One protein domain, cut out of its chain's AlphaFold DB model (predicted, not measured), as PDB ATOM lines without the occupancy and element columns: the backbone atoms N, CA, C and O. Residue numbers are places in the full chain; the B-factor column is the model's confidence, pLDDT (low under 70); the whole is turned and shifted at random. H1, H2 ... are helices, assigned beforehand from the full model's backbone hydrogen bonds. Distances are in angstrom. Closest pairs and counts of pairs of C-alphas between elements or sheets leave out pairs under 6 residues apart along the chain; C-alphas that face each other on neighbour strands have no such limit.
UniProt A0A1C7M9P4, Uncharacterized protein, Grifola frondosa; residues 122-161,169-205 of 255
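What this domain is: This is residues 122 to 161 and 169 to 205 of the 255 residues of an uncharacterized protein of Grifola frondosa (UniProt A0A1C7M9P4). Two short helices, H1 and H2, make a hairpin side by side, and one long helix, H3, runs past it at a steep angle, packing on H2 through residues 189 to 193, while residues 194 to 205 stick out. The printed part has 77 residues, with helices H1, H2, H3 in chain order and no named strand: all helix. It is only just compact, close to loose, with a radius of gyration of the C-alphas of 13.5 A, and spans 45 by 27 by 22 A.

Where its parts are: H1, residues 132 to 141, begins with C-alpha 132 at (48.249, 16.264, -28.724). H2 is residues 145 to 157, 18.7 A long. H3, residues 183 to 205, 32.9 A, ends with C-alpha 205 at (29.900, 0.994, -8.034).

How they stand to each other: H1 and H2, a helical hairpin with a tight link, touch at a shallow tilt of 25 degrees, opposite ways; their closest C-alphas, Ala 132 and Thr 151, are 5.2 A apart. H2, with residues 152 to 156 alone, touches H3 at a steep tilt of 66 degrees, closest at the C-alphas of Val 156 and Arg 193, 6.8 A. H1 and H3 are apart. Every O i to N i+4 pair is within hydrogen-bond range in H1 and H3, 8 of 9 in H2.

The domain as a whole: Residues 162 to 168 are not printed; C-alphas 161 and 169 are 16.5 A apart. Residues 169 to 179 have pLDDT under 70.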
ATOM      1  N   HIS A 122      33.316  15.170 -27.173       87.56
ATOM      2  CA  HIS A 122      32.648  14.042 -27.830       87.56
ATOM      3  C   HIS A 122      32.804  14.051 -29.360       87.56
ATOM      4  O   HIS A 122      32.509  13.049 -30.001       87.56
ATOM      5  N   LEU A 123      33.255  15.170 -29.941       93.38
ATOM      6  CA  LEU A 123      33.594  15.279 -31.362       93.38
ATOM      7  C   LEU A 123      35.046  14.866 -31.643       93.38
ATOM      8  O   LEU A 123      35.464  14.854 -32.799       93.38
ATOM      9  N   LEU A 124      35.831  14.561 -30.602       93.25
ATOM     10  CA  LEU A 124      37.197  14.086 -30.776       93.25
ATOM     11  C   LEU A 124      37.207  12.684 -31.371       93.25
ATOM     12  O   LEU A 124      36.341  11.849 -31.105       93.25
ATOM     13  N   HIS A 125      38.241  12.425 -32.161       93.19
ATOM     14  CA  HIS A 125      38.447  11.117 -32.745       93.19
ATOM     15  C   HIS A 125      38.691  10.061 -31.639       93.19
ATOM     16  O   HIS A 125      39.376  10.356 -30.649       93.19
ATOM     17  N   PRO A 126      38.167   8.824 -31.779       90.56
ATOM     18  CA  PRO A 126      38.362   7.772 -30.777       90.56
ATOM     19  C   PRO A 126      39.837   7.432 -30.538       90.56
ATOM     20  O   PRO A 126      40.243   7.183 -29.404       90.56
ATOM     21  N   ILE A 127      40.640   7.445 -31.607       93.06
ATOM     22  CA  ILE A 127      42.096   7.277 -31.537       93.06
ATOM     23  C   ILE A 127      42.714   8.632 -31.169       93.06
ATOM     24  O   ILE A 127      42.496   9.579 -31.932       93.06
ATOM     25  N   PRO A 128      43.472   8.733 -30.058       93.00
ATOM     26  CA  PRO A 128      44.121   9.974 -29.648       93.00
ATOM     27  C   PRO A 128      45.065  10.514 -30.720       93.00
ATOM     28  O   PRO A 128      45.802   9.743 -31.341       93.00
ATOM     29  N   ASN A 129      45.088  11.833 -30.903       94.81
ATOM     30  CA  ASN A 129      46.044  12.455 -31.809       94.81
ATOM     31  C   ASN A 129      47.477  12.314 -31.242       94.81
ATOM     32  O   ASN A 129      47.718  12.731 -30.102       94.81
ATOM     33  N   PRO A 130      48.443  11.751 -31.997       94.06
ATOM     34  CA  PRO A 130      49.829  11.618 -31.534       94.06
ATOM     35  C   PRO A 130      50.481  12.974 -31.221       94.06
ATOM     36  O   PRO A 130      51.334  13.057 -30.337       94.06
ATOM     37  N   ASP A 131      50.020  14.045 -31.870       95.12
ATOM     38  CA  ASP A 131      50.545  15.400 -31.728       95.12
ATOM     39  C   ASP A 131      49.879  16.200 -30.594       95.12
ATOM     40  O   ASP A 131      50.165  17.384 -30.417       95.12
ATOM     41  N   ALA A 132      49.008  15.584 -29.782       93.75
ATOM     42  CA  ALA A 132      48.249  16.264 -28.724       93.75
ATOM     43  C   ALA A 132      49.125  17.070 -27.750       93.75
ATOM     44  O   ALA A 132      48.719  18.130 -27.271       93.75
ATOM     45  N   ARG A 133      50.346  16.593 -27.474       90.94
ATOM     46  CA  ARG A 133      51.313  17.314 -26.637       90.94
ATOM     47  C   ARG A 133      51.723  18.640 -27.260       90.94
ATOM     48  O   ARG A 133      51.634  19.670 -26.597       90.94
ATOM     49  N   GLU A 134      52.219  18.599 -28.489       91.38
ATOM     50  CA  GLU A 134      52.704  19.791 -29.186       91.38
ATOM     51  C   GLU A 134      51.533  20.725 -29.519       91.38
ATOM     52  O   GLU A 134      51.649  21.942 -29.369       91.38
ATOM     53  N   GLY A 135      50.358  20.162 -29.821       94.19
ATOM     54  CA  GLY A 135      49.091  20.888 -29.903       94.19
ATOM     55  C   GLY A 135      48.760  21.658 -28.623       94.19
ATOM     56  O   GLY A 135      48.438  22.843 -28.696       94.19
ATOM     57  N   LEU A 136      48.909  21.039 -27.445       92.94
ATOM     58  CA  LEU A 136      48.698  21.718 -26.164       92.94
ATOM     59  C   LEU A 136      49.703  22.860 -25.949       92.94
ATOM     60  O   LEU A 136      49.307  23.933 -25.494       92.94
ATOM     61  N   LYS A 137      50.984  22.676 -26.305       90.31
ATOM     62  CA  LYS A 137      51.984  23.756 -26.208       90.31
ATOM     63  C   LYS A 137      51.590  24.961 -27.064       90.31
ATOM     64  O   LYS A 137      51.636  26.096 -26.586       90.31
ATOM     65  N   LEU A 138      51.172  24.716 -28.309       93.06
ATOM     66  CA  LEU A 138      50.690  25.763 -29.213       93.06
ATOM     67  C   LEU A 138      49.447  26.451 -28.651       93.06
ATOM     68  O   LEU A 138      49.390  27.676 -28.630       93.06
ATOM     69  N   ALA A 139      48.478  25.682 -28.154       93.75
ATOM     70  CA  ALA A 139      47.240  26.219 -27.603       93.75
ATOM     71  C   ALA A 139      47.492  27.114 -26.380       93.75
ATOM     72  O   ALA A 139      46.908  28.191 -26.288       93.75
ATOM     73  N   VAL A 140      48.409  26.725 -25.483       90.44
ATOM     74  CA  VAL A 140      48.817  27.560 -24.340       90.44
ATOM     75  C   VAL A 140      49.492  28.845 -24.813       90.44
ATOM     76  O   VAL A 140      49.112  29.926 -24.368       90.44
ATOM     77  N   ARG A 141      50.459  28.743 -25.736       87.88
ATOM     78  CA  ARG A 141      51.192  29.900 -26.280       87.88
ATOM     79  C   ARG A 141      50.275  30.899 -26.989       87.88
ATOM     80  O   ARG A 141      50.529  32.096 -26.950       87.88
ATOM     81  N   LEU A 142      49.231  30.403 -27.645       91.25
ATOM     82  CA  LEU A 142      48.260  31.197 -28.397       91.25
ATOM     83  C   LEU A 142      47.024  31.589 -27.573       91.25
ATOM     84  O   LEU A 142      46.128  32.236 -28.108       91.25
ATOM     85  N   HIS A 143      46.955  31.192 -26.298       90.94
ATOM     86  CA  HIS A 143      45.801  31.405 -25.418       90.94
ATOM     87  C   HIS A 143      44.465  30.866 -25.981       90.94
ATOM     88  O   HIS A 143      43.412  31.484 -25.826       90.94
ATOM     89  N   LEU A 144      44.492  29.690 -26.615       93.56
ATOM     90  CA  LEU A 144      43.330  29.033 -27.229       93.56
ATOM     91  C   LEU A 144      42.689  28.041 -26.250       93.56
ATOM     92  O   LEU A 144      42.947  26.838 -26.301       93.56
ATOM     93  N   SER A 145      41.887  28.552 -25.316       92.44
ATOM     94  CA  SER A 145      41.307  27.762 -24.219       92.44
ATOM     95  C   SER A 145      40.386  26.621 -24.680       92.44
ATOM     96  O   SER A 145      40.389  25.553 -24.062       92.44
ATOM     97  N   ASP A 146      39.661  26.820 -25.783       91.88
ATOM     98  CA  ASP A 146      38.837  25.817 -26.472       91.88
ATOM     99  C   ASP A 146      39.679  24.597 -26.882       91.88
ATOM    100  O   ASP A 146      39.364  23.449 -26.564       91.88
ATOM    101  N   ILE A 147      40.827  24.854 -27.505       95.38
ATOM    102  CA  ILE A 147      41.754  23.820 -27.978       95.38
ATOM    103  C   ILE A 147      42.528  23.195 -26.816       95.38
ATOM    104  O   ILE A 147      42.785  21.988 -26.819       95.38
ATOM    105  N   MET A 148      42.885  23.981 -25.794       92.25
ATOM    106  CA  MET A 148      43.593  23.485 -24.608       92.25
ATOM    107  C   MET A 148      42.821  22.351 -23.934       92.25
ATOM    108  O   MET A 148      43.388  21.304 -23.642       92.25
ATOM    109  N   LYS A 149      41.513  22.512 -23.723       90.88
ATOM    110  CA  LYS A 149      40.689  21.476 -23.087       90.88
ATOM    111  C   LYS A 149      40.718  20.160 -23.871       90.88
ATOM    112  O   LYS A 149      40.908  19.092 -23.284       90.88
ATOM    113  N   SER A 150      40.550  20.237 -25.186       93.94
ATOM    114  CA  SER A 150      40.480  19.060 -26.050       93.94
ATOM    115  C   SER A 150      41.830  18.376 -26.233       93.94
ATOM    116  O   SER A 150      41.894  17.152 -26.146       93.94
ATOM    117  N   THR A 151      42.914  19.141 -26.375       93.88
ATOM    118  CA  THR A 151      44.288  18.607 -26.409       93.88
ATOM    119  C   THR A 151      44.673  17.939 -25.089       93.88
ATOM    120  O   THR A 151      45.228  16.843 -25.105       93.88
ATOM    121  N   CYS A 152      44.307  18.522 -23.942       90.62
ATOM    122  CA  CYS A 152      44.463  17.902 -22.623       90.62
ATOM    123  C   CYS A 152      43.738  16.552 -22.532       90.62
ATOM    124  O   CYS A 152      44.308  15.564 -22.069       90.62
ATOM    125  N   TYR A 153      42.488  16.492 -22.996       91.12
ATOM    126  CA  TYR A 153      41.702  15.259 -22.981       91.12
ATOM    127  C   TYR A 153      42.279  14.183 -23.916       91.12
ATOM    128  O   TYR A 153      42.316  13.009 -23.556       91.12
ATOM    129  N   ASP A 154      42.744  14.567 -25.106       92.50
ATOM    130  CA  ASP A 154      43.461  13.688 -26.043       92.50
ATOM    131  C   ASP A 154      44.761  13.145 -25.434       92.50
ATOM    132  O   ASP A 154      45.035  11.947 -25.494       92.50
ATOM    133  N   LEU A 155      45.521  14.011 -24.762       91.19
ATOM    134  CA  LEU A 155      46.776  13.648 -24.119       91.19
ATOM    135  C   LEU A 155      46.566  12.645 -22.977       91.19
ATOM    136  O   LEU A 155      47.297  11.664 -22.905       91.19
ATOM    137  N   VAL A 156      45.555  12.846 -22.127       89.50
ATOM    138  CA  VAL A 156      45.215  11.930 -21.018       89.50
ATOM    139  C   VAL A 156      44.757  10.552 -21.514       89.50
ATOM    140  O   VAL A 156      44.972   9.550 -20.829       89.50
ATOM    141  N   ARG A 157      44.138  10.487 -22.699       88.31
ATOM    142  CA  ARG A 157      43.738   9.227 -23.349       88.31
ATOM    143  C   ARG A 157      44.883   8.523 -24.076       88.31
ATOM    144  O   ARG A 157      44.725   7.361 -24.446       88.31
ATOM    145  N   SER A 158      46.006   9.200 -24.306       88.94
ATOM    146  CA  SER A 158      47.154   8.605 -24.986       88.94
ATOM    147  C   SER A 158      47.734   7.452 -24.157       88.94
ATOM    148  O   SER A 158      47.949   7.617 -22.954       88.94
ATOM    149  N   PRO A 159      48.061   6.298 -24.768       84.19
ATOM    150  CA  PRO A 159      48.676   5.179 -24.051       84.19
ATOM    151  C   PRO A 159      50.055   5.535 -23.475       84.19
ATOM    152  O   PRO A 159      50.496   4.923 -22.511       84.19
ATOM    153  N   ALA A 160      50.723   6.547 -24.034       82.62
ATOM    154  CA  ALA A 160      52.004   7.043 -23.539       82.62
ATOM    155  C   ALA A 160      51.862   8.030 -22.361       82.62
ATOM    156  O   ALA A 160      52.870   8.536 -21.856       82.62
ATOM    157  N   PHE A 161      50.638   8.355 -21.926       83.00
ATOM    158  CA  PHE A 161      50.422   9.281 -20.819       83.00
ATOM    159  C   PHE A 161      51.018   8.727 -19.518       83.00
ATOM    160  O   PHE A 161      50.762   7.589 -19.139       83.00
ATOM    161  N   GLN A 169      61.720  18.629 -17.142       59.34
ATOM    162  CA  GLN A 169      62.577  19.552 -16.400       59.34
ATOM    163  C   GLN A 169      61.730  20.564 -15.621       59.34
ATOM    164  O   GLN A 169      60.753  21.110 -16.138       59.34
ATOM    165  N   TRP A 170      62.137  20.847 -14.382       55.72
ATOM    166  CA  TRP A 170      61.645  21.994 -13.621       55.72
ATOM    167  C   TRP A 170      62.135  23.274 -14.298       55.72
ATOM    168  O   TRP A 170      63.306  23.627 -14.199       55.72
ATOM    169  N   GLY A 171      61.246  23.959 -15.012       56.16
ATOM    170  CA  GLY A 171      61.566  25.195 -15.711       56.16
ATOM    171  C   GLY A 171      60.381  26.159 -15.753       56.16
ATOM    172  O   GLY A 171      59.233  25.737 -15.576       56.16
ATOM    173  N   PRO A 172      60.644  27.460 -15.961       55.47
ATOM    174  CA  PRO A 172      59.597  28.449 -16.176       55.47
ATOM    175  C   PRO A 172      58.738  28.082 -17.401       55.47
ATOM    176  O   PRO A 172      59.217  27.405 -18.315       55.47
ATOM    177  N   PRO A 173      57.468  28.514 -17.440       56.22
ATOM    178  CA  PRO A 173      56.541  28.101 -18.483       56.22
ATOM    179  C   PRO A 173      56.997  28.548 -19.882       56.22
ATOM    180  O   PRO A 173      57.255  29.728 -20.097       56.22
ATOM    181  N   PHE A 174      57.079  27.590 -20.816       58.81
ATOM    182  CA  PHE A 174      57.146  27.750 -22.279       58.81
ATOM    183  C   PHE A 174      57.946  28.950 -22.825       58.81
ATOM    184  O   PHE A 174      57.462  29.679 -23.690       58.81
ATOM    185  N   GLN A 175      59.183  29.159 -22.370       59.72
ATOM    186  CA  GLN A 175      60.010  30.267 -22.882       59.72
ATOM    187  C   GLN A 175      60.531  30.033 -24.309       59.72
ATOM    188  O   GLN A 175      60.855  30.981 -25.017       59.72
ATOM    189  N   SER A 176      60.593  28.774 -24.741       63.47
ATOM    190  CA  SER A 176      61.043  28.360 -26.071       63.47
ATOM    191  C   SER A 176      60.022  27.397 -26.687       63.47
ATOM    192  O   SER A 176      59.376  26.656 -25.941       63.47
ATOM    193  N   PRO A 177      59.855  27.363 -28.021       59.09
ATOM    194  CA  PRO A 177      59.090  26.305 -28.686       59.09
ATOM    195  C   PRO A 177      59.564  24.887 -28.321       59.09
ATOM    196  O   PRO A 177      58.739  23.981 -28.221       59.09
ATOM    197  N   ASP A 178      60.852  24.722 -28.022       67.12
ATOM    198  CA  ASP A 178      61.434  23.440 -27.607       67.12
ATOM    199  C   ASP A 178      61.334  23.205 -26.094       67.12
ATOM    200  O   ASP A 178      61.767  22.176 -25.575       67.12
ATOM    201  N   SER A 179      60.755  24.160 -25.360       67.44
ATOM    202  CA  SER A 179      60.588  24.048 -23.918       67.44
ATOM    203  C   SER A 179      59.697  22.843 -23.585       67.44
ATOM    204  O   SER A 179      58.662  22.620 -24.234       67.44
ATOM    205  N   PRO A 180      60.078  22.043 -22.574       70.25
ATOM    206  CA  PRO A 180      59.224  20.976 -22.083       70.25
ATOM    207  C   PRO A 180      57.901  21.554 -21.568       70.25
ATOM    208  O   PRO A 180      57.799  22.721 -21.191       70.25
ATOM    209  N   MET A 181      56.864  20.716 -21.549       73.25
ATOM    210  CA  MET A 181      55.591  21.096 -20.939       73.25
ATOM    211  C   MET A 181      55.823  21.522 -19.478       73.25
ATOM    212  O   MET A 181      56.495  20.783 -18.755       73.25
ATOM    213  N   PRO A 182      55.268  22.664 -19.022       74.12
ATOM    214  CA  PRO A 182      55.372  23.098 -17.645       74.12
ATOM    215  C   PRO A 182      54.873  21.994 -16.729       74.12
ATOM    216  O   PRO A 182      53.762  21.483 -16.897       74.12
ATOM    217  N   TYR A 183      55.692  21.662 -15.738       76.50
ATOM    218  CA  TYR A 183      55.383  20.619 -14.769       76.50
ATOM    219  C   TYR A 183      54.031  20.851 -14.076       76.50
ATOM    220  O   TYR A 183      53.286  19.906 -13.836       76.50
ATOM    221  N   SER A 184      53.654  22.112 -13.839       80.62
ATOM    222  CA  SER A 184      52.355  22.481 -13.263       80.62
ATOM    223  C   SER A 184      51.162  22.026 -14.108       80.62
ATOM    224  O   SER A 184      50.193  21.503 -13.566       80.62
ATOM    225  N   ILE A 185      51.233  22.176 -15.435       81.81
ATOM    226  CA  ILE A 185      50.179  21.706 -16.346       81.81
ATOM    227  C   ILE A 185      50.103  20.185 -16.295       81.81
ATOM    228  O   ILE A 185      49.012  19.629 -16.219       81.81
ATOM    229  N   PHE A 186      51.253  19.510 -16.287       82.94
ATOM    230  CA  PHE A 186      51.287  18.057 -16.189       82.94
ATOM    231  C   PHE A 186      50.661  17.543 -14.886       82.94
ATOM    232  O   PHE A 186      49.820  16.650 -14.937       82.94
ATOM    233  N   ILE A 187      51.004  18.128 -13.735       83.75
ATOM    234  CA  ILE A 187      50.399  17.759 -12.448       83.75
ATOM    235  C   ILE A 187      48.885  17.963 -12.476       83.75
ATOM    236  O   ILE A 187      48.150  17.041 -12.138       83.75
ATOM    237  N   HIS A 188      48.403  19.099 -12.989       85.06
ATOM    238  CA  HIS A 188      46.962  19.320 -13.133       85.06
ATOM    239  C   HIS A 188      46.289  18.283 -14.042       85.06
ATOM    240  O   HIS A 188      45.146  17.905 -13.793       85.06
ATOM    241  N   LEU A 189      46.973  17.799 -15.084       86.38
ATOM    242  CA  LEU A 189      46.454  16.731 -15.943       86.38
ATOM    243  C   LEU A 189      46.381  15.387 -15.223       86.38
ATOM    244  O   LEU A 189      45.403  14.661 -15.403       86.38
ATOM    245  N   VAL A 190      47.392  15.056 -14.419       85.44
ATOM    246  CA  VAL A 190      47.386  13.851 -13.581       85.44
ATOM    247  C   VAL A 190      46.246  13.930 -12.568       85.44
ATOM    248  O   VAL A 190      45.429  13.017 -12.511       85.44
ATOM    249  N   ASP A 191      46.117  15.042 -11.847       85.81
ATOM    250  CA  ASP A 191      45.051  15.238 -10.862       85.81
ATOM    251  C   ASP A 191      43.661  15.167 -11.507       85.81
ATOM    252  O   ASP A 191      42.770  14.478 -11.007       85.81
ATOM    253  N   ALA A 192      43.477  15.823 -12.658       83.56
ATOM    254  CA  ALA A 192      42.222  15.779 -13.405       83.56
ATOM    255  C   ALA A 192      41.883  14.354 -13.865       83.56
ATOM    256  O   ALA A 192      40.730  13.928 -13.768       83.56
ATOM    257  N   ARG A 193      42.879  13.598 -14.335       85.12
ATOM    258  CA  ARG A 193      42.717  12.197 -14.727       85.12
ATOM    259  C   ARG A 193      42.294  11.332 -13.546       85.12
ATOM    260  O   ARG A 193      41.317  10.595 -13.664       85.12
ATOM    261  N   GLU A 194      42.993  11.423 -12.420       85.75
ATOM    262  CA  GLU A 194      42.681  10.627 -11.230       85.75
ATOM    263  C   GLU A 194      41.303  10.987 -10.654       85.75
ATOM    264  O   GLU A 194      40.547  10.097 -10.252       85.75
ATOM    265  N   ALA A 195      40.915  12.267 -10.691       84.31
ATOM    266  CA  ALA A 195      39.580  12.715 -10.296       84.31
ATOM    267  C   ALA A 195      38.482  12.152 -11.216       84.31
ATOM    268  O   ALA A 195      37.460  11.657 -10.731       84.31
ATOM    269  N   LEU A 196      38.696  12.175 -12.538       81.50
ATOM    270  CA  LEU A 196      37.768  11.601 -13.516       81.50
ATOM    271  C   LEU A 196      37.624  10.088 -13.335       81.50
ATOM    272  O   LEU A 196      36.501   9.583 -13.309       81.50
ATOM    273  N   LEU A 197      38.737   9.374 -13.157       84.56
ATOM    274  CA  LEU A 197      38.731   7.934 -12.899       84.56
ATOM    275  C   LEU A 197      38.007   7.593 -11.598       84.56
ATOM    276  O   LEU A 197      37.168   6.695 -11.583       84.56
ATOM    277  N   SER A 198      38.275   8.336 -10.524       85.19
ATOM    278  CA  SER A 198      37.626   8.129  -9.226       85.19
ATOM    279  C   SER A 198      36.115   8.357  -9.306       85.19
ATOM    280  O   SER A 198      35.336   7.551  -8.797       85.19
ATOM    281  N   SER A 199      35.690   9.423  -9.992       82.75
ATOM    282  CA  SER A 199      34.274   9.726 -10.220       82.75
ATOM    283  C   SER A 199      33.588   8.636 -11.048       82.75
ATOM    284  O   SER A 199      32.521   8.145 -10.680       82.75
ATOM    285  N   TRP A 200      34.236   8.182 -12.124       82.31
ATOM    286  CA  TRP A 200      33.713   7.125 -12.984       82.31
ATOM    287  C   TRP A 200      33.596   5.778 -12.260       82.31
ATOM    288  O   TRP A 200      32.569   5.110 -12.356       82.31
ATOM    289  N   LEU A 201      34.606   5.398 -11.473       86.50
ATOM    290  CA  LEU A 201      34.551   4.192 -10.648       86.50
ATOM    291  C   LEU A 201      33.440   4.292  -9.602       86.50
ATOM    292  O   LEU A 201      32.691   3.333  -9.436       86.50
ATOM    293  N   SER A 202      33.291   5.435  -8.930       87.31
ATOM    294  CA  SER A 202      32.187   5.664  -7.989       87.31
ATOM    295  C   SER A 202      30.824   5.515  -8.671       87.31
ATOM    296  O   SER A 202      29.935   4.848  -8.143       87.31
ATOM    297  N   PHE A 203      30.668   6.061  -9.880       86.12
ATOM    298  CA  PHE A 203      29.451   5.909 -10.674       86.12
ATOM    299  C   PHE A 203      29.149   4.439 -10.993       86.12
ATOM    300  O   PHE A 203      28.017   4.004 -10.811       86.12
ATOM    301  N   ILE A 204      30.149   3.653 -11.403       85.06
ATOM    302  CA  ILE A 204      29.970   2.217 -11.681       85.06
ATOM    303  C   ILE A 204      29.564   1.447 -10.423       85.06
ATOM    304  O   ILE A 204      28.658   0.626 -10.493       85.06
ATOM    305  N   HIS A 205      30.208   1.705  -9.281       83.56
ATOM    306  CA  HIS A 205      29.900   0.994  -8.034       83.56
ATOM    307  C   HIS A 205      28.502   1.322  -7.500       83.56
ATOM    308  O   HIS A 205      27.848   0.457  -6.924       83.56
TER     309      HIS A 205